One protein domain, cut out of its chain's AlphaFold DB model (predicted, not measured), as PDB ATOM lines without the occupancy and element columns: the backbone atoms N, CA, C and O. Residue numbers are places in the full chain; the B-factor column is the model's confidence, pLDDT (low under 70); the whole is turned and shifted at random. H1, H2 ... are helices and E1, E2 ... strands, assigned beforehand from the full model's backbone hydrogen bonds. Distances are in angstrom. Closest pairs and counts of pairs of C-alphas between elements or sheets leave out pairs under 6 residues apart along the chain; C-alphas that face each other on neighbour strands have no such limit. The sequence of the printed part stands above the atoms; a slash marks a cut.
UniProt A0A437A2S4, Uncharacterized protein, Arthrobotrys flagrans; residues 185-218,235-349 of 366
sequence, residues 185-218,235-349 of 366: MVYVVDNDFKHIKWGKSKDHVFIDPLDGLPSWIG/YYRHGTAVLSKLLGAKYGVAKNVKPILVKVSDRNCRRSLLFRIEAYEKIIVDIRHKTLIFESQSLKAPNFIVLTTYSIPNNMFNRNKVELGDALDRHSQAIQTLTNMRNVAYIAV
ATOM      1  N   MET A 185      27.251  19.936   8.968       88.62
ATOM      2  CA  MET A 185      27.811  18.583   8.998       88.62
ATOM      3  C   MET A 185      28.182  18.194  10.427       88.62
ATOM      4  O   MET A 185      28.873  18.946  11.107       88.62
ATOM      5  N   VAL A 186      27.748  17.019  10.883       89.62
ATOM      6  CA  VAL A 186      27.992  16.558  12.259       89.62
ATOM      7  C   VAL A 186      28.796  15.266  12.241       89.62
ATOM      8  O   VAL A 186      28.278  14.232  11.828       89.62
ATOM      9  N   TYR A 187      30.041  15.310  12.706       93.12
ATOM     10  CA  TYR A 187      30.835  14.118  12.988       93.12
ATOM     11  C   TYR A 187      30.350  13.507  14.300       93.12
ATOM     12  O   TYR A 187      30.507  14.122  15.350       93.12
ATOM     13  N   VAL A 188      29.749  12.320  14.244       89.75
ATOM     14  CA  VAL A 188      29.296  11.587  15.432       89.75
ATOM     15  C   VAL A 188      30.337  10.531  15.759       89.75
ATOM     16  O   VAL A 188      30.499   9.570  15.008       89.75
ATOM     17  N   VAL A 189      31.062  10.751  16.853       91.00
ATOM     18  CA  VAL A 189      32.197   9.940  17.296       91.00
ATOM     19  C   VAL A 189      31.730   8.966  18.366       91.00
ATOM     20  O   VAL A 189      31.483   9.363  19.501       91.00
ATOM     21  N   ASP A 190      31.610   7.690  17.997       87.12
ATOM     22  CA  ASP A 190      31.122   6.626  18.881       87.12
ATOM     23  C   ASP A 190      31.723   5.251  18.511       87.12
ATOM     24  O   ASP A 190      32.527   5.127  17.588       87.12
ATOM     25  N   ASN A 191      31.410   4.209  19.279       76.81
ATOM     26  CA  ASN A 191      31.948   2.862  19.101       76.81
ATOM     27  C   ASN A 191      31.114   2.062  18.107       76.81
ATOM     28  O   ASN A 191      31.643   1.161  17.462       76.81
ATOM     29  N   ASP A 192      29.815   2.343  18.032       73.94
ATOM     30  CA  ASP A 192      28.843   1.481  17.382       73.94
ATOM     31  C   ASP A 192      27.758   2.280  16.655       73.94
ATOM     32  O   ASP A 192      27.310   3.333  17.104       73.94
ATOM     33  N   PHE A 193      27.296   1.728  15.539       70.44
ATOM     34  CA  PHE A 193      26.220   2.298  14.734       70.44
ATOM     35  C   PHE A 193      25.412   1.151  14.111       70.44
ATOM     36  O   PHE A 193      25.513   0.843  12.922       70.44
ATOM     37  N   LYS A 194      24.642   0.446  14.946       62.78
ATOM     38  CA  LYS A 194      23.779  -0.668  14.530       62.78
ATOM     39  C   LYS A 194      22.502  -0.166  13.859       62.78
ATOM     40  O   LYS A 194      22.034   0.937  14.107       62.78
ATOM     41  N   HIS A 195      21.903  -1.007  13.014       54.16
ATOM     42  CA  HIS A 195      20.621  -0.750  12.328       54.16
ATOM     43  C   HIS A 195      20.570   0.503  11.442       54.16
ATOM     44  O   HIS A 195      19.528   0.815  10.861       54.16
ATOM     45  N   ILE A 196      21.693   1.192  11.280       52.09
ATOM     46  CA  ILE A 196      21.842   2.277  10.335       52.09
ATOM     47  C   ILE A 196      22.256   1.634   9.024       52.09
ATOM     48  O   ILE A 196      23.291   0.974   8.926       52.09
ATOM     49  N   LYS A 197      21.427   1.817   7.995       49.00
ATOM     50  CA  LYS A 197      21.907   1.653   6.629       49.00
ATOM     51  C   LYS A 197      22.900   2.774   6.423       49.00
ATOM     52  O   LYS A 197      22.497   3.891   6.105       49.00
ATOM     53  N   TRP A 198      24.168   2.483   6.680       51.78
ATOM     54  CA  TRP A 198      25.244   3.376   6.330       51.78
ATOM     55  C   TRP A 198      25.013   3.765   4.880       51.78
ATOM     56  O   TRP A 198      24.951   2.907   3.992       51.78
ATOM     57  N   GLY A 199      24.746   5.043   4.638       43.12
ATOM     58  CA  GLY A 199      24.659   5.510   3.268       43.12
ATOM     59  C   GLY A 199      25.950   5.123   2.550       43.12
ATOM     60  O   GLY A 199      26.982   4.887   3.176       43.12
ATOM     61  N   LYS A 200      25.925   5.102   1.219       45.25
ATOM     62  CA  LYS A 200      27.125   4.963   0.375       45.25
ATOM     63  C   LYS A 200      28.040   6.202   0.484       45.25
ATOM     64  O   LYS A 200      28.513   6.720  -0.522       45.25
ATOM     65  N   SER A 201      28.202   6.763   1.680       57.53
ATOM     66  CA  SER A 201      28.943   7.984   1.926       57.53
ATOM     67  C   SER A 201      30.393   7.636   2.211       57.53
ATOM     68  O   SER A 201      30.724   7.092   3.262       57.53
ATOM     69  N   LYS A 202      31.263   8.016   1.275       64.88
ATOM     70  CA  LYS A 202      32.723   7.994   1.437       64.88
ATOM     71  C   LYS A 202      33.232   8.908   2.560       64.88
ATOM     72  O   LYS A 202      34.421   8.904   2.839       64.88
ATOM     73  N   ASP A 203      32.352   9.720   3.146       72.94
ATOM     74  CA  ASP A 203      32.718  10.693   4.170       72.94
ATOM     75  C   ASP A 203      32.848  10.058   5.567       72.94
ATOM     76  O   ASP A 203      33.383  10.703   6.460       72.94
ATOM     77  N   HIS A 204      32.335   8.838   5.782       79.44
ATOM     78  CA  HIS A 204      32.421   8.147   7.074       79.44
ATOM     79  C   HIS A 204      33.867   7.778   7.428       79.44
ATOM     80  O   HIS A 204      34.645   7.372   6.566       79.44
ATOM     81  N   VAL A 205      34.212   7.899   8.711       77.56
ATOM     82  CA  VAL A 205      35.559   7.638   9.224       77.56
ATOM     83  C   VAL A 205      35.545   6.346  10.028       77.56
ATOM     84  O   VAL A 205      34.820   6.214  11.013       77.56
ATOM     85  N   PHE A 206      36.391   5.407   9.623       77.75
ATOM     86  CA  PHE A 206      36.613   4.152  10.328       77.75
ATOM     87  C   PHE A 206      38.086   4.056  10.712       77.75
ATOM     88  O   PHE A 206      38.978   4.427   9.934       77.75
ATOM     89  N   ILE A 207      38.337   3.621  11.943       74.19
ATOM     90  CA  ILE A 207      39.697   3.372  12.416       74.19
ATOM     91  C   ILE A 207      40.177   2.001  11.975       74.19
ATOM     92  O   ILE A 207      41.261   1.904  11.408       74.19
ATOM     93  N   ASP A 208      39.339   0.978  12.120       69.44
ATOM     94  CA  ASP A 208      39.616  -0.319  11.524       69.44
ATOM     95  C   ASP A 208      39.257  -0.284  10.025       69.44
ATOM     96  O   ASP A 208      38.099  -0.039   9.669       69.44
ATOM     97  N   PRO A 209      40.216  -0.515   9.112       64.38
ATOM     98  CA  PRO A 209      39.930  -0.589   7.681       64.38
ATOM     99  C   PRO A 209      38.957  -1.724   7.330       64.38
ATOM    100  O   PRO A 209      38.309  -1.657   6.288       64.38
ATOM    101  N   LEU A 210      38.829  -2.739   8.193       62.19
ATOM    102  CA  LEU A 210      37.888  -3.849   8.042       62.19
ATOM    103  C   LEU A 210      36.459  -3.480   8.466       62.19
ATOM    104  O   LEU A 210      35.516  -4.136   8.031       62.19
ATOM    105  N   ASP A 211      36.296  -2.427   9.275       57.56
ATOM    106  CA  ASP A 211      34.993  -1.809   9.558       57.56
ATOM    107  C   ASP A 211      34.544  -0.859   8.450       57.56
ATOM    108  O   ASP A 211      33.385  -0.432   8.419       57.56
ATOM    109  N   GLY A 212      35.466  -0.514   7.545       50.38
ATOM    110  CA  GLY A 212      35.161   0.254   6.358       50.38
ATOM    111  C   GLY A 212      34.003  -0.394   5.614       50.38
ATOM    112  O   GLY A 212      34.048  -1.571   5.254       50.38
ATOM    113  N   LEU A 213      32.956   0.389   5.352       45.94
ATOM    114  CA  LEU A 213      31.958  -0.009   4.365       45.94
ATOM    115  C   LEU A 213      32.700  -0.398   3.086       45.94
ATOM    116  O   LEU A 213      33.592   0.358   2.680       45.94
ATOM    117  N   PRO A 214      32.366  -1.540   2.460       38.09
ATOM    118  CA  PRO A 214      33.091  -2.009   1.294       38.09
ATOM    119  C   PRO A 214      33.213  -0.872   0.282       38.09
ATOM    120  O   PRO A 214      32.223  -0.227  -0.083       38.09
ATOM    121  N   SER A 215      34.455  -0.587  -0.115       36.19
ATOM    122  CA  SER A 215      34.758   0.476  -1.062       36.19
ATOM    123  C   SER A 215      33.913   0.279  -2.324       36.19
ATOM    124  O   SER A 215      33.757  -0.828  -2.848       36.19
ATOM    125  N   TRP A 216      33.317   1.367  -2.811       34.81
ATOM    126  CA  TRP A 216      32.293   1.326  -3.862       34.81
ATOM    127  C   TRP A 216      32.797   0.782  -5.216       34.81
ATOM    128  O   TRP A 216      32.004   0.544  -6.120       34.81
ATOM    129  N   ILE A 217      34.106   0.561  -5.359       32.22
ATOM    130  CA  ILE A 217      34.755   0.187  -6.621       32.22
ATOM    131  C   ILE A 217      34.744  -1.338  -6.862       32.22
ATOM    132  O   ILE A 217      34.938  -1.764  -7.996       32.22
ATOM    133  N   GLY A 218      34.438  -2.171  -5.858       32.09
ATOM    134  CA  GLY A 218      34.461  -3.639  -6.009       32.09
ATOM    135  C   GLY A 218      33.125  -4.372  -5.854       32.09
ATOM    136  O   GLY A 218      33.025  -5.537  -6.222       32.09
ATOM    137  N   TYR A 235      27.386  -5.271  22.087       54.03
ATOM    138  CA  TYR A 235      25.980  -4.820  22.187       54.03
ATOM    139  C   TYR A 235      25.794  -3.354  22.583       54.03
ATOM    140  O   TYR A 235      24.744  -2.967  23.090       54.03
ATOM    141  N   TYR A 236      26.753  -2.495  22.267       58.12
ATOM    142  CA  TYR A 236      26.507  -1.069  22.353       58.12
ATOM    143  C   TYR A 236      25.580  -0.694  21.186       58.12
ATOM    144  O   TYR A 236      25.761  -1.155  20.057       58.12
ATOM    145  N   ARG A 237      24.487   0.003  21.512       66.25
ATOM    146  CA  ARG A 237      23.600   0.712  20.569       66.25
ATOM    147  C   ARG A 237      23.747   2.223  20.773       66.25
ATOM    148  O   ARG A 237      22.813   2.977  20.500       66.25
ATOM    149  N   HIS A 238      24.873   2.651  21.340       74.31
ATOM    150  CA  HIS A 238      25.034   3.973  21.919       74.31
ATOM    151  C   HIS A 238      25.118   5.030  20.821       74.31
ATOM    152  O   HIS A 238      24.272   5.926  20.775       74.31
ATOM    153  N   GLY A 239      26.019   4.859  19.848       73.38
ATOM    154  CA  GLY A 239      26.109   5.789  18.716       73.38
ATOM    155  C   GLY A 239      24.829   5.815  17.879       73.38
ATOM    156  O   GLY A 239      24.412   6.862  17.383       73.38
ATOM    157  N   THR A 240      24.122   4.684  17.810       71.31
ATOM    158  CA  THR A 240      22.789   4.599  17.186       71.31
ATOM    159  C   THR A 240      21.749   5.445  17.924       71.31
ATOM    160  O   THR A 240      20.974   6.168  17.296       71.31
ATOM    161  N   ALA A 241      21.724   5.373  19.257       70.44
ATOM    162  CA  ALA A 241      20.821   6.160  20.088       70.44
ATOM    163  C   ALA A 241      21.127   7.661  19.979       70.44
ATOM    164  O   ALA A 241      20.209   8.463  19.802       70.44
ATOM    165  N   VAL A 242      22.409   8.031  19.981       78.12
ATOM    166  CA  VAL A 242      22.879   9.415  19.810       78.12
ATOM    167  C   VAL A 242      22.432   9.979  18.464       78.12
ATOM    168  O   VAL A 242      21.876  11.074  18.402       78.12
ATOM    169  N   LEU A 243      22.571   9.211  17.381       74.75
ATOM    170  CA  LEU A 243      22.055   9.617  16.071       74.75
ATOM    171  C   LEU A 243      20.537   9.748  16.052       74.75
ATOM    172  O   LEU A 243      20.018  10.688  15.457       74.75
ATOM    173  N   SER A 244      19.816   8.834  16.705       69.94
ATOM    174  CA  SER A 244      18.358   8.923  16.821       69.94
ATOM    175  C   SER A 244      17.930  10.215  17.526       69.94
ATOM    176  O   SER A 244      16.968  10.861  17.107       69.94
ATOM    177  N   LYS A 245      18.682  10.659  18.540       76.69
ATOM    178  CA  LYS A 245      18.473  11.955  19.205       76.69
ATOM    179  C   LYS A 245      18.851  13.149  18.348       76.69
ATOM    180  O   LYS A 245      18.175  14.172  18.390       76.69
ATOM    181  N   LEU A 246      19.899  13.022  17.546       77.56
ATOM    182  CA  LEU A 246      20.330  14.097  16.669       77.56
ATOM    183  C   LEU A 246      19.347  14.308  15.511       77.56
ATOM    184  O   LEU A 246      18.867  15.418  15.313       77.56
ATOM    185  N   LEU A 247      19.023  13.252  14.761       74.00
ATOM    186  CA  LEU A 247      18.330  13.353  13.469       74.00
ATOM    187  C   LEU A 247      17.116  12.423  13.316       74.00
ATOM    188  O   LEU A 247      16.589  12.264  12.216       74.00
ATOM    189  N   GLY A 248      16.648  11.792  14.394       70.19
ATOM    190  CA  GLY A 248      15.470  10.928  14.352       70.19
ATOM    191  C   GLY A 248      14.216  11.656  13.862       70.19
ATOM    192  O   GLY A 248      13.923  12.786  14.247       70.19
ATOM    193  N   ALA A 249      13.404  10.992  13.037       65.94
ATOM    194  CA  ALA A 249      12.225  11.617  12.429       65.94
ATOM    195  C   ALA A 249      11.214  12.153  13.462       65.94
ATOM    196  O   ALA A 249      10.590  13.193  13.236       65.94
ATOM    197  N   LYS A 250      11.065  11.455  14.597       62.72
ATOM    198  CA  LYS A 250      10.095  11.788  15.650       62.72
ATOM    199  C   LYS A 250      10.664  12.723  16.720       62.72
ATOM    200  O   LYS A 250      10.037  13.732  17.011       62.72
ATOM    201  N   TYR A 251      11.848  12.408  17.250       66.00
ATOM    202  CA  TYR A 251      12.449  13.095  18.407       66.00
ATOM    203  C   TYR A 251      13.835  13.694  18.122       66.00
ATOM    204  O   TYR A 251      14.562  14.023  19.052       66.00
ATOM    205  N   GLY A 252      14.229  13.778  16.851       71.00
ATOM    206  CA  GLY A 252      15.501  14.360  16.443       71.00
ATOM    207  C   GLY A 252      15.497  15.874  16.587       71.00
ATOM    208  O   GLY A 252      14.570  16.529  16.105       71.00
ATOM    209  N   VAL A 253      16.546  16.413  17.203       74.69
ATOM    210  CA  VAL A 253      16.717  17.856  17.432       74.69
ATOM    211  C   VAL A 253      17.039  18.612  16.137       74.69
ATOM    212  O   VAL A 253      16.613  19.745  15.955       74.69
ATOM    213  N   ALA A 254      17.784  18.006  15.213       76.19
ATOM    214  CA  ALA A 254      18.251  18.652  13.991       76.19
ATOM    215  C   ALA A 254      18.189  17.673  12.807       76.19
ATOM    216  O   ALA A 254      19.180  17.085  12.383       76.19
ATOM    217  N   LYS A 255      16.981  17.479  12.272       74.00
ATOM    218  CA  LYS A 255      16.668  16.434  11.278       74.00
ATOM    219  C   LYS A 255      17.379  16.609   9.932       74.00
ATOM    220  O   LYS A 255      17.510  15.632   9.203       74.00
ATOM    221  N   ASN A 256      17.832  17.823   9.608       75.88
ATOM    222  CA  ASN A 256      18.453  18.138   8.316       75.88
ATOM    223  C   ASN A 256      19.976  18.277   8.373       75.88
ATOM    224  O   ASN A 256      20.585  18.684   7.382       75.88
ATOM    225  N   VAL A 257      20.605  17.943   9.505       82.62
ATOM    226  CA  VAL A 257      22.066  17.828   9.541       82.62
ATOM    227  C   VAL A 257      22.529  16.692   8.639       82.62
ATOM    228  O   VAL A 257      21.843  15.682   8.474       82.62
ATOM    229  N   LYS A 258      23.741  16.816   8.101       84.00
ATOM    230  CA  LYS A 258      24.421  15.714   7.421       84.00
ATOM    231  C   LYS A 258      25.325  14.981   8.425       84.00
ATOM    232  O   LYS A 258      26.387  15.515   8.758       84.00
ATOM    233  N   PRO A 259      24.956  13.778   8.907       83.19
ATOM    234  CA  PRO A 259      25.804  13.031   9.824       83.19
ATOM    235  C   PRO A 259      26.990  12.399   9.083       83.19
ATOM    236  O   PRO A 259      26.842  11.794   8.017       83.19
ATOM    237  N   ILE A 260      28.167  12.496   9.686       85.75
ATOM    238  CA  ILE A 260      29.367  11.749   9.338       85.75
ATOM    239  C   ILE A 260      29.670  10.829  10.516       85.75
ATOM    240  O   ILE A 260      30.019  11.273  11.602       85.75
ATOM    241  N   LEU A 261      29.495   9.532  10.309       84.50
ATOM    242  CA  LEU A 261      29.744   8.531  11.335       84.50
ATOM    243  C   LEU A 261      31.244   8.300  11.490       84.50
ATOM    244  O   LEU A 261      31.950   8.136  10.492       84.50
ATOM    245  N   VAL A 262      31.706   8.308  12.737       88.19
ATOM    246  CA  VAL A 262      33.105   8.117  13.105       88.19
ATOM    247  C   VAL A 262      33.176   6.982  14.118       88.19
ATOM    248  O   VAL A 262      32.847   7.166  15.290       88.19
ATOM    249  N   LYS A 263      33.574   5.794  13.652       84.81
ATOM    250  CA  LYS A 263      33.695   4.598  14.493       84.81
ATOM    251  C   LYS A 263      35.098   4.531  15.096       84.81
ATOM    252  O   LYS A 263      36.071   4.354  14.364       84.81
ATOM    253  N   VAL A 264      35.191   4.651  16.420       85.12
ATOM    254  CA  VAL A 264      36.464   4.640  17.178       85.12
ATOM    255  C   VAL A 264      36.742   3.319  17.900       85.12
ATOM    256  O   VAL A 264      37.577   3.258  18.803       85.12
ATOM    257  N   SER A 265      36.031   2.265  17.507       78.38
ATOM    258  CA  SER A 265      36.324   0.888  17.896       78.38
ATOM    259  C   SER A 265      36.589   0.048  16.657       78.38
ATOM    260  O   SER A 265      36.136   0.406  15.568       78.38
ATOM    261  N   ASP A 266      37.322  -1.046  16.832       75.75
ATOM    262  CA  ASP A 266      37.586  -1.993  15.752       75.75
ATOM    263  C   ASP A 266      36.438  -3.001  15.555       75.75
ATOM    264  O   ASP A 266      35.404  -2.949  16.238       75.75
ATOM    265  N   ARG A 267      36.598  -3.944  14.617       71.56
ATOM    266  CA  ARG A 267      35.591  -4.983  14.335       71.56
ATOM    267  C   ARG A 267      35.259  -5.877  15.537       71.56
ATOM    268  O   ARG A 267      34.184  -6.467  15.586       71.56
ATOM    269  N   ASN A 268      36.172  -5.954  16.505       71.31
ATOM    270  CA  ASN A 268      36.032  -6.714  17.746       71.31
ATOM    271  C   ASN A 268      35.558  -5.826  18.914       71.31
ATOM    272  O   ASN A 268      35.577  -6.259  20.064       71.31
ATOM    273  N   CYS A 269      35.172  -4.577  18.631       70.44
ATOM    274  CA  CYS A 269      34.800  -3.542  19.594       70.44
ATOM    275  C   CYS A 269      35.868  -3.213  20.634       70.44
ATOM    276  O   CYS A 269      35.549  -2.685  21.705       70.44
ATOM    277  N   ARG A 270      37.142  -3.459  20.316       75.69
ATOM    278  CA  ARG A 270      38.246  -2.980  21.142       75.69
ATOM    279  C   ARG A 270      38.286  -1.462  21.075       75.69
ATOM    280  O   ARG A 270      38.142  -0.855  20.013       75.69
ATOM    281  N   ARG A 271      38.473  -0.854  22.242       77.50
ATOM    282  CA  ARG A 271      38.508   0.594  22.439       77.50
ATOM    283  C   ARG A 271      39.918   0.983  22.843       77.50
ATOM    284  O   ARG A 271      40.498   0.349  23.716       77.50
ATOM    285  N   SER A 272      40.442   2.044  22.248       76.75
ATOM    286  CA  SER A 272      41.749   2.588  22.609       76.75
ATOM    287  C   SER A 272      41.723   4.109  22.546       76.75
ATOM    288  O   SER A 272      41.016   4.695  21.723       76.75
ATOM    289  N   LEU A 273      42.508   4.757  23.410       78.88
ATOM    290  CA  LEU A 273      42.749   6.195  23.323       78.88
ATOM    291  C   LEU A 273      43.385   6.559  21.971       78.88
ATOM    292  O   LEU A 273      42.996   7.558  21.372       78.88
ATOM    293  N   LEU A 274      44.276   5.711  21.448       81.94
ATOM    294  CA  LEU A 274      44.918   5.910  20.146       81.94
ATOM    295  C   LEU A 274      43.898   5.932  19.004       81.94
ATOM    296  O   LEU A 274      43.937   6.836  18.176       81.94
ATOM    297  N   PHE A 275      42.909   5.030  19.014       83.50
ATOM    298  CA  PHE A 275      41.842   5.028  18.005       83.50
ATOM    299  C   PHE A 275      41.048   6.338  18.002       83.50
ATOM    300  O   PHE A 275      40.661   6.839  16.949       83.50
ATOM    301  N   ARG A 276      40.834   6.939  19.177       85.00
ATOM    302  CA  ARG A 276      40.169   8.246  19.283       85.00
ATOM    303  C   ARG A 276      41.046   9.374  18.749       85.00
ATOM    304  O   ARG A 276      40.541  10.228  18.026       85.00
ATOM    305  N   ILE A 277      42.339   9.369  19.080       85.75
ATOM    306  CA  ILE A 277      43.309  10.353  18.577       85.75
ATOM    307  C   ILE A 277      43.350  10.307  17.051       85.75
ATOM    308  O   ILE A 277      43.129  11.329  16.406       85.75
ATOM    309  N   GLU A 278      43.530   9.119  16.475       85.62
ATOM    310  CA  GLU A 278      43.538   8.920  15.024       85.62
ATOM    311  C   GLU A 278      42.232   9.389  14.375       85.62
ATOM    312  O   GLU A 278      42.237   9.967  13.287       85.62
ATOM    313  N   ALA A 279      41.093   9.171  15.038       89.44
ATOM    314  CA  ALA A 279      39.804   9.627  14.539       89.44
ATOM    315  C   ALA A 279      39.727  11.152  14.499       89.44
ATOM    316  O   ALA A 279      39.315  11.711  13.482       89.44
ATOM    317  N   TYR A 280      40.156  11.834  15.562       91.81
ATOM    318  CA  TYR A 280      40.196  13.294  15.591       91.81
ATOM    319  C   TYR A 280      41.178  13.864  14.572       91.81
ATOM    320  O   TYR A 280      40.833  14.818  13.880       91.81
ATOM    321  N   GLU A 281      42.355  13.263  14.403       88.81
ATOM    322  CA  GLU A 281      43.318  13.656  13.371       88.81
ATOM    323  C   GLU A 281      42.714  13.517  11.960       88.81
ATOM    324  O   GLU A 281      42.797  14.449  11.156       88.81
ATOM    325  N   LYS A 282      42.010  12.411  11.675       88.88
ATOM    326  CA  LYS A 282      41.280  12.217  10.410       88.88
ATOM    327  C   LYS A 282      40.165  13.253  10.218       88.88
ATOM    328  O   LYS A 282      40.039  13.802   9.124       88.88
ATOM    329  N   ILE A 283      39.395  13.565  11.265       93.44
ATOM    330  CA  ILE A 283      38.354  14.608  11.229       93.44
ATOM    331  C   ILE A 283      38.972  15.981  10.926       93.44
ATOM    332  O   ILE A 283      38.482  16.691  10.053       93.44
ATOM    333  N   ILE A 284      40.064  16.349  11.605       91.56
ATOM    334  CA  ILE A 284      40.790  17.615  11.401       91.56
ATOM    335  C   ILE A 284      41.207  17.768   9.936       91.56
ATOM    336  O   ILE A 284      41.000  18.825   9.334       91.56
ATOM    337  N   VAL A 285      41.799  16.720   9.358       90.62
ATOM    338  CA  VAL A 285      42.241  16.719   7.957       90.62
ATOM    339  C   VAL A 285      41.049  16.859   7.008       90.62
ATOM    340  O   VAL A 285      41.088  17.685   6.094       90.62
ATOM    341  N   ASP A 286      39.976  16.105   7.240       88.88
ATOM    342  CA  ASP A 286      38.780  16.127   6.397       88.88
ATOM    343  C   ASP A 286      38.045  17.481   6.448       88.88
ATOM    344  O   ASP A 286      37.686  18.023   5.400       88.88
ATOM    345  N   ILE A 287      37.900  18.089   7.632       91.56
ATOM    346  CA  ILE A 287      37.320  19.434   7.798       91.56
ATOM    347  C   ILE A 287      38.144  20.477   7.043       91.56
ATOM    348  O   ILE A 287      37.577  21.299   6.316       91.56
ATOM    349  N   ARG A 288      39.477  20.449   7.177       90.88
ATOM    350  CA  ARG A 288      40.371  21.370   6.455       90.88
ATOM    351  C   ARG A 288      40.217  21.213   4.949       90.88
ATOM    352  O   ARG A 288      40.025  22.201   4.250       90.88
ATOM    353  N   HIS A 289      40.241  19.978   4.458       88.44
ATOM    354  CA  HIS A 289      40.091  19.688   3.037       88.44
ATOM    355  C   HIS A 289      38.735  20.159   2.492       88.44
ATOM    356  O   HIS A 289      38.682  20.836   1.466       88.44
ATOM    357  N   LYS A 290      37.634  19.877   3.200       86.81
ATOM    358  CA  LYS A 290      36.299  20.360   2.824       86.81
ATOM    359  C   LYS A 290      36.232  21.883   2.840       86.81
ATOM    360  O   LYS A 290      35.752  22.463   1.875       86.81
ATOM    361  N   THR A 291      36.753  22.533   3.876       87.25
ATOM    362  CA  THR A 291      36.790  24.003   3.965       87.25
ATOM    363  C   THR A 291      37.519  24.609   2.763       87.25
ATOM    364  O   THR A 291      36.949  25.452   2.075       87.25
ATOM    365  N   LEU A 292      38.702  24.083   2.424       88.94
ATOM    366  CA  LEU A 292      39.484  24.523   1.264       88.94
ATOM    367  C   LEU A 292      38.738  24.343  -0.066       88.94
ATOM    368  O   LEU A 292      38.797  25.223  -0.922       88.94
ATOM    369  N   ILE A 293      38.014  23.232  -0.255       87.56
ATOM    370  CA  ILE A 293      37.211  23.016  -1.470       87.56
ATOM    371  C   ILE A 293      36.154  24.114  -1.618       87.56
ATOM    372  O   ILE A 293      36.036  24.698  -2.694       87.56
ATOM    373  N   PHE A 294      35.406  24.418  -0.557       84.94
ATOM    374  CA  PHE A 294      34.372  25.455  -0.608       84.94
ATOM    375  C   PHE A 294      34.977  26.845  -0.842       84.94
ATOM    376  O   PHE A 294      34.498  27.574  -1.709       84.94
ATOM    377  N   GLU A 295      36.072  27.177  -0.155       83.69
ATOM    378  CA  GLU A 295      36.792  28.442  -0.347       83.69
ATOM    379  C   GLU A 295      37.318  28.590  -1.782       83.69
ATOM    380  O   GLU A 295      37.143  29.643  -2.397       83.69
ATOM    381  N   SER A 296      37.875  27.522  -2.367       85.69
ATOM    382  CA  SER A 296      38.358  27.524  -3.758       85.69
ATOM    383  C   SER A 296      37.245  27.766  -4.784       85.69
ATOM    384  O   SER A 296      37.493  28.301  -5.862       85.69
ATOM    385  N   GLN A 297      36.005  27.416  -4.434       88.06
ATOM    386  CA  GLN A 297      34.813  27.633  -5.253       88.06
ATOM    387  C   GLN A 297      34.123  28.971  -4.944       88.06
ATOM    388  O   GLN A 297      33.043  29.232  -5.468       88.06
ATOM    389  N   SER A 298      34.727  29.825  -4.105       83.19
ATOM    390  CA  SER A 298      34.118  31.065  -3.597       83.19
ATOM    391  C   SER A 298      32.765  30.838  -2.907       83.19
ATOM    392  O   SER A 298      31.902  31.716  -2.886       83.19
ATOM    393  N   LEU A 299      32.567  29.643  -2.344       83.19
ATOM    394  CA  LEU A 299      31.385  29.274  -1.579       83.19
ATOM    395  C   LEU A 299      31.658  29.458  -0.088       83.19
ATOM    396  O   LEU A 299      32.779  29.292   0.395       83.19
ATOM    397  N   LYS A 300      30.604  29.760   0.672       82.69
ATOM    398  CA  LYS A 300      30.690  29.774   2.131       82.69
ATOM    399  C   LYS A 300      30.990  28.356   2.622       82.69
ATOM    400  O   LYS A 300      30.236  27.432   2.315       82.69
ATOM    401  N   ALA A 301      32.067  28.201   3.390       81.25
ATOM    402  CA  ALA A 301      32.395  26.928   4.013       81.25
ATOM    403  C   ALA A 301      31.251  26.464   4.937       81.25
ATOM    404  O   ALA A 301      30.614  27.292   5.599       81.25
ATOM    405  N   PRO A 302      30.973  25.153   4.984       80.81
ATOM    406  CA  PRO A 302      29.955  24.608   5.866       80.81
ATOM    407  C   PRO A 302      30.372  24.747   7.333       80.81
ATOM    408  O   PRO A 302      31.560  24.818   7.660       80.81
ATOM    409  N   ASN A 303      29.367  24.760   8.207       90.56
ATOM    410  CA  ASN A 303      29.575  24.655   9.645       90.56
ATOM    411  C   ASN A 303      29.668  23.179  10.027       90.56
ATOM    412  O   ASN A 303      28.884  22.347   9.556       90.56
ATOM    413  N   PHE A 304      30.608  22.873  10.906       93.25
ATOM    414  CA  PHE A 304      30.879  21.531  11.379       93.25
ATOM    415  C   PHE A 304      30.611  21.430  12.876       93.25
ATOM    416  O   PHE A 304      30.892  22.348  13.643       93.25
ATOM    417  N   ILE A 305      30.101  20.282  13.301       93.81
ATOM    418  CA  ILE A 305      30.012  19.901  14.705       93.81
ATOM    419  C   ILE A 305      30.762  18.586  14.865       93.81
ATOM    420  O   ILE A 305      30.544  17.656  14.092       93.81
ATOM    421  N   VAL A 306      31.627  18.488  15.866       94.31
ATOM    422  CA  VAL A 306      32.217  17.222  16.301       94.31
ATOM    423  C   VAL A 306      31.552  16.843  17.612       94.31
ATOM    424  O   VAL A 306      31.801  17.470  18.636       94.31
ATOM    425  N   LEU A 307      30.672  15.846  17.561       92.19
ATOM    426  CA  LEU A 307      29.929  15.329  18.702       92.19
ATOM    427  C   LEU A 307      30.596  14.046  19.191       92.19
ATOM    428  O   LEU A 307      30.538  13.019  18.514       92.19
ATOM    429  N   THR A 308      31.207  14.103  20.371       89.31
ATOM    430  CA  THR A 308      31.794  12.942  21.034       89.31
ATOM    431  C   THR A 308      30.975  12.534  22.248       89.31
ATOM    432  O   THR A 308      30.517  13.363  23.035       89.31
ATOM    433  N   THR A 309      30.795  11.230  22.409       79.81
ATOM    434  CA  THR A 309      30.047  10.633  23.522       79.81
ATOM    435  C   THR A 309      30.958  10.070  24.605       79.81
ATOM    436  O   THR A 309      30.508   9.383  25.519       79.81
ATOM    437  N   TYR A 310      32.252  10.383  24.525       72.62
ATOM    438  CA  TYR A 310      33.255   9.913  25.466       72.62
ATOM    439  C   TYR A 310      33.659  10.982  26.462       72.62
ATOM    440  O   TYR A 310      34.000  12.101  26.089       72.62
ATOM    441  N   SER A 311      33.765  10.561  27.716       66.50
ATOM    442  CA  SER A 311      34.628  11.181  28.712       66.50
ATOM    443  C   SER A 311      35.873  10.310  28.892       66.50
ATOM    444  O   SER A 311      35.756   9.086  29.013       66.50
ATOM    445  N   ILE A 312      37.067  10.906  28.926       62.19
ATOM    446  CA  ILE A 312      38.250  10.198  29.431       62.19
ATOM    447  C   ILE A 312      38.103  10.132  30.956       62.19
ATOM    448  O   ILE A 312      37.978  11.186  31.578       62.19
ATOM    449  N   PRO A 313      38.068   8.937  31.571       56.72
ATOM    450  CA  PRO A 313      37.921   8.841  33.014       56.72
ATOM    451  C   PRO A 313      39.153   9.424  33.724       56.72
ATOM    452  O   PRO A 313      40.286   9.273  33.266       56.72
ATOM    453  N   ASN A 314      38.930  10.093  34.859       52.91
ATOM    454  CA  ASN A 314      39.967  10.839  35.584       52.91
ATOM    455  C   ASN A 314      41.173   9.971  35.999       52.91
ATOM    456  O   ASN A 314      42.294  10.467  36.086       52.91
ATOM    457  N   ASN A 315      40.964   8.671  36.211       50.06
ATOM    458  CA  ASN A 315      42.017   7.715  36.564       50.06
ATOM    459  C   ASN A 315      42.994   7.412  35.409       50.06
ATOM    460  O   ASN A 315      44.110   6.969  35.667       50.06
ATOM    461  N   MET A 316      42.620   7.697  34.157       49.81
ATOM    462  CA  MET A 316      43.520   7.590  33.003       49.81
ATOM    463  C   MET A 316      44.495   8.768  32.901       49.81
ATOM    464  O   MET A 316      45.432   8.691  32.123       49.81
ATOM    465  N   PHE A 317      44.345   9.826  33.709       51.19
ATOM    466  CA  PHE A 317      45.296  10.944  33.764       51.19
ATOM    467  C   PHE A 317      46.484  10.695  34.703       51.19
ATOM    468  O   PHE A 317      47.180  11.642  35.075       51.19
ATOM    469  N   ASN A 318      46.751   9.448  35.101       47.62
ATOM    470  CA  ASN A 318      47.970   9.133  35.836       47.62
ATOM    471  C   ASN A 318      49.189   9.256  34.898       47.62
ATOM    472  O   ASN A 318      49.633   8.285  34.289       47.62
ATOM    473  N   ARG A 319      49.715  10.484  34.783       51.72
ATOM    474  CA  ARG A 319      50.821  10.901  33.896       51.72
ATOM    475  C   ARG A 319      52.159  10.204  34.171       51.72
ATOM    476  O   ARG A 319      53.131  10.459  33.474       51.72
ATOM    477  N   ASN A 320      52.223   9.333  35.176       47.72
ATOM    478  CA  ASN A 320      53.455   8.669  35.587       47.72
ATOM    479  C   ASN A 320      53.886   7.529  34.639       47.72
ATOM    480  O   ASN A 320      54.991   7.017  34.790       47.72
ATOM    481  N   LYS A 321      53.060   7.149  33.650       53.16
ATOM    482  CA  LYS A 321      53.472   6.310  32.509       53.16
ATOM    483  C   LYS A 321      53.717   7.203  31.286       53.16
ATOM    484  O   LYS A 321      52.772   7.806  30.782       53.16
ATOM    485  N   VAL A 322      54.966   7.279  30.817       54.47
ATOM    486  CA  VAL A 322      55.416   8.203  29.749       54.47
ATOM    487  C   VAL A 322      54.568   8.077  28.473       54.47
ATOM    488  O   VAL A 322      54.066   9.079  27.976       54.47
ATOM    489  N   GLU A 323      54.297   6.855  28.015       59.84
ATOM    490  CA  GLU A 323      53.503   6.596  26.799       59.84
ATOM    491  C   GLU A 323      52.039   7.056  26.910       59.84
ATOM    492  O   GLU A 323      51.428   7.486  25.930       59.84
ATOM    493  N   LEU A 324      51.469   7.007  28.119       66.62
ATOM    494  CA  LEU A 324      50.119   7.504  28.379       66.62
ATOM    495  C   LEU A 324      50.094   9.038  28.408       66.62
ATOM    496  O   LEU A 324      49.122   9.635  27.952       66.62
ATOM    497  N   GLY A 325      51.165   9.670  28.902       68.31
ATOM    498  CA  GLY A 325      51.349  11.123  28.872       68.31
ATOM    499  C   GLY A 325      51.321  11.676  27.447       68.31
ATOM    500  O   GLY A 325      50.479  12.520  27.142       68.31
ATOM    501  N   ASP A 326      52.144  11.119  26.556       75.81
ATOM    502  CA  ASP A 326      52.214  11.553  25.154       75.81
ATOM    503  C   ASP A 326      50.878  11.358  24.419       75.81
ATOM    504  O   ASP A 326      50.436  12.222  23.656       75.81
ATOM    505  N   ALA A 327      50.186  10.238  24.661       76.50
ATOM    506  CA  ALA A 327      48.868   9.993  24.082       76.50
ATOM    507  C   ALA A 327      47.817  11.001  24.588       76.50
ATOM    508  O   ALA A 327      47.013  11.510  23.803       76.50
ATOM    509  N   LEU A 328      47.821  11.334  25.881       76.81
ATOM    510  CA  LEU A 328      46.917  12.340  26.450       76.81
ATOM    511  C   LEU A 328      47.205  13.748  25.922       76.81
ATOM    512  O   LEU A 328      46.261  14.496  25.650       76.81
ATOM    513  N   ASP A 329      48.476  14.100  25.741       80.38
ATOM    514  CA  ASP A 329      48.878  15.385  25.173       80.38
ATOM    515  C   ASP A 329      48.446  15.486  23.708       80.38
ATOM    516  O   ASP A 329      47.806  16.467  23.325       80.38
ATOM    517  N   ARG A 330      48.661  14.433  22.906       83.44
ATOM    518  CA  ARG A 330      48.157  14.356  21.523       83.44
ATOM    519  C   ARG A 330      46.637  14.449  21.450       83.44
ATOM    520  O   ARG A 330      46.102  15.180  20.616       83.44
ATOM    521  N   HIS A 331      45.924  13.750  22.331       84.44
ATOM    522  CA  HIS A 331      44.466  13.832  22.416       84.44
ATOM    523  C   HIS A 331      44.001  15.258  22.743       84.44
ATOM    524  O   HIS A 331      43.110  15.793  22.081       84.44
ATOM    525  N   SER A 332      44.633  15.895  23.731       83.44
ATOM    526  CA  SER A 332      44.332  17.272  24.138       83.44
ATOM    527  C   SER A 332      44.626  18.267  23.013       83.44
ATOM    528  O   SER A 332      43.805  19.138  22.730       83.44
ATOM    529  N   GLN A 333      45.744  18.095  22.304       86.81
ATOM    530  CA  GLN A 333      46.119  18.918  21.157       86.81
ATOM    531  C   GLN A 333      45.140  18.760  19.987       86.81
ATOM    532  O   GLN A 333      44.812  19.747  19.323       86.81
ATOM    533  N   ALA A 334      44.638  17.548  19.734       87.69
ATOM    534  CA  ALA A 334      43.629  17.309  18.707       87.69
ATOM    535  C   ALA A 334      42.312  18.034  19.036       87.69
ATOM    536  O   ALA A 334      41.766  18.731  18.178       87.69
ATOM    537  N   ILE A 335      41.842  17.954  20.288       88.44
ATOM    538  CA  ILE A 335      40.654  18.699  20.742       88.44
ATOM    539  C   ILE A 335      40.883  20.205  20.615       88.44
ATOM    540  O   ILE A 335      40.063  20.888  20.009       88.44
ATOM    541  N   GLN A 336      42.013  20.713  21.111       88.25
ATOM    542  CA  GLN A 336      42.349  22.135  21.021       88.25
ATOM    543  C   GLN A 336      42.402  22.616  19.563       88.25
ATOM    544  O   GLN A 336      41.969  23.720  19.234       88.25
ATOM    545  N   THR A 337      42.918  21.779  18.663       91.06
ATOM    546  CA  THR A 337      42.943  22.079  17.231       91.06
ATOM    547  C   THR A 337      41.529  22.192  16.672       91.06
ATOM    548  O   THR A 337      41.263  23.145  15.947       91.06
ATOM    549  N   LEU A 338      40.626  21.268  17.021       89.38
ATOM    550  CA  LEU A 338      39.219  21.310  16.608       89.38
ATOM    551  C   LEU A 338      38.497  22.546  17.156       89.38
ATOM    552  O   LEU A 338      37.825  23.228  16.390       89.38
ATOM    553  N   THR A 339      38.668  22.878  18.440       89.69
ATOM    554  CA  THR A 339      38.022  24.048  19.066       89.69
ATOM    555  C   THR A 339      38.528  25.378  18.512       89.69
ATOM    556  O   THR A 339      37.805  26.365  18.531       89.69
ATOM    557  N   ASN A 340      39.763  25.419  18.002       89.88
ATOM    558  CA  ASN A 340      40.344  26.623  17.402       89.88
ATOM    559  C   ASN A 340      39.948  26.824  15.926       89.88
ATOM    560  O   ASN A 340      40.303  27.846  15.328       89.88
ATOM    561  N   MET A 341      39.246  25.874  15.298       88.94
ATOM    562  CA  MET A 341      38.752  26.038  13.928       88.94
ATOM    563  C   MET A 341      37.483  26.899  13.908       88.94
ATOM    564  O   MET A 341      36.486  26.576  14.540       88.94
ATOM    565  N   ARG A 342      37.490  27.974  13.110       87.69
ATOM    566  CA  ARG A 342      36.428  29.005  13.094       87.69
ATOM    567  C   ARG A 342      35.027  28.508  12.725       87.69
ATOM    568  O   ARG A 342      34.049  29.176  13.029       87.69
ATOM    569  N   ASN A 343      34.927  27.393  12.013       89.44
ATOM    570  CA  ASN A 343      33.675  26.807  11.539       89.44
ATOM    571  C   ASN A 343      33.373  25.460  12.207       89.44
ATOM    572  O   ASN A 343      32.616  24.669  11.646       89.44
ATOM    573  N   VAL A 344      33.969  25.184  13.372       92.88
ATOM    574  CA  VAL A 344      33.796  23.927  14.104       92.88
ATOM    575  C   VAL A 344      33.307  24.205  15.520       92.88
ATOM    576  O   VAL A 344      33.912  24.979  16.251       92.88
ATOM    577  N   ALA A 345      32.247  23.512  15.929       92.25
ATOM    578  CA  ALA A 345      31.883  23.367  17.333       92.25
ATOM    579  C   ALA A 345      32.264  21.962  17.818       92.25
ATOM    580  O   ALA A 345      31.876  20.965  17.207       92.25
ATOM    581  N   TYR A 346      33.008  21.869  18.918       89.88
ATOM    582  CA  TYR A 346      33.321  20.597  19.570       89.88
ATOM    583  C   TYR A 346      32.395  20.395  20.772       89.88
ATOM    584  O   TYR A 346      32.335  21.245  21.657       89.88
ATOM    585  N   ILE A 347      31.673  19.278  20.801       88.19
ATOM    586  CA  ILE A 347      30.709  18.933  21.846       88.19
ATOM    587  C   ILE A 347      31.132  17.602  22.455       88.19
ATOM    588  O   ILE A 347      31.235  16.603  21.745       88.19
ATOM    589  N   ALA A 348      31.331  17.585  23.770       83.44
ATOM    590  CA  ALA A 348      31.664  16.391  24.533       83.44
ATOM    591  C   ALA A 348      30.699  16.189  25.701       83.44
ATOM    592  O   ALA A 348      30.112  17.142  26.216       83.44
ATOM    593  N   VAL A 349      30.559  14.939  26.138       74.19
ATOM    594  CA  VAL A 349      29.836  14.608  27.371       74.19
ATOM    595  C   VAL A 349      30.695  14.928  28.596       74.19
ATOM    596  O   VAL A 349      31.902  14.699  28.597       74.19
TER     597      VAL A 349
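What this domain is: This is residues 185 to 218 and 235 to 349 of the 366 residues of an uncharacterized protein of Arthrobotrys flagrans (UniProt A0A437A2S4). A parallel four-stranded sheet has the long helix H2 packed along one face and the shorter H1 on the other. H4 runs beside part of H2 and rises away from the sheet, with little H3 near its far end; a long loop, residues 191 to 218, pairs briefly with strand E2 through residues 205 to 206. The printed part has 149 residues with four named helices and four named strands, in the order E1, H1, E2, H2, E3, H3, H4, E4. The sheet's order is E2, E1, E3, E4, all parallel, and the class is mixed, helices and strands. The whole is compact, with a radius of gyration of the C-alphas of 15.9 A and spans of 47 by 39 by 37 A.

How they stand to each other: Start at the inner strands E1, residues 185 to 190, and E3, residues 303 to 308: they are parallel at 11 degrees, and N 187 and O 305, 2.8 A apart, are within hydrogen-bond range. Edge strand E2, residues 258 to 263, is parallel to E1 at 24 degrees, with N 188 and O 260 2.9 A apart. Edge strand E4, residues 344 to 348, is parallel to E3 at 17 degrees, with N 306 and O 345 2.8 A apart. H2, residues 273 to 296, is over E1 and E3 at a height over the sheet of 9.5 A and runs along the strands; its closest C-alphas to E2 are those of Ala 279 and Val 262, 7.0 A apart. H1, residues 238 to 247, is on the opposite face, over E1 at a height of 9.3 A; the closest C-alphas are those of Gly 239 and Asp 190, 5.1 A apart. H4, residues 322 to 339, is on the same face as H2, over E4, and stands up from the sheet, its line rising 47 degrees; the C-alphas of Thr 339 and Tyr 346, 5.9 A apart, are its closest to E4. H2 touches H4 with residues 273 to 284 alone, at a shallow tilt of 27 degrees, the same way; the C-alphas of Ile 277 and His 331 come closest, 5.3 A apart. H3, residues 314 to 317, is not on the sheet and is close to but not clearly touching H4, with C-alphas 317 and 328 7.6 A apart at the closest. E3, H3, H4 and E4 form a strand-helix-strand unit, two parallel neighbour strands with helices between; E2, H2 and E3 form a split one, with E1 between its strands, and both crossovers are right-handed. In H1, H2 and H4 every O i to N i+4 pair is within hydrogen-bond range; H3 is too short for one.

Where its parts are: Find C-alpha 185 at (27.811, 18.583, 8.998), where E1 begins. From C-alpha 273 at (42.749, 6.195, 23.323), H2 runs 34.8 A; H4 runs 25.8 A. E4 ends at C-alpha 348, (31.664, 16.391, 24.533).

The domain as a whole: The C-alphas of Ser 298 and Asn 320, 49.1 A apart, are the two farthest apart. Residues 219 to 234 are not printed, and C-alphas 218 and 235 are 29.5 A apart across this cut; of the links printed whole, none is long. The mean pLDDT of the printed part is 75.0; among the residues under 70 are 194 to 202, 208 to 218 and 311 to 325.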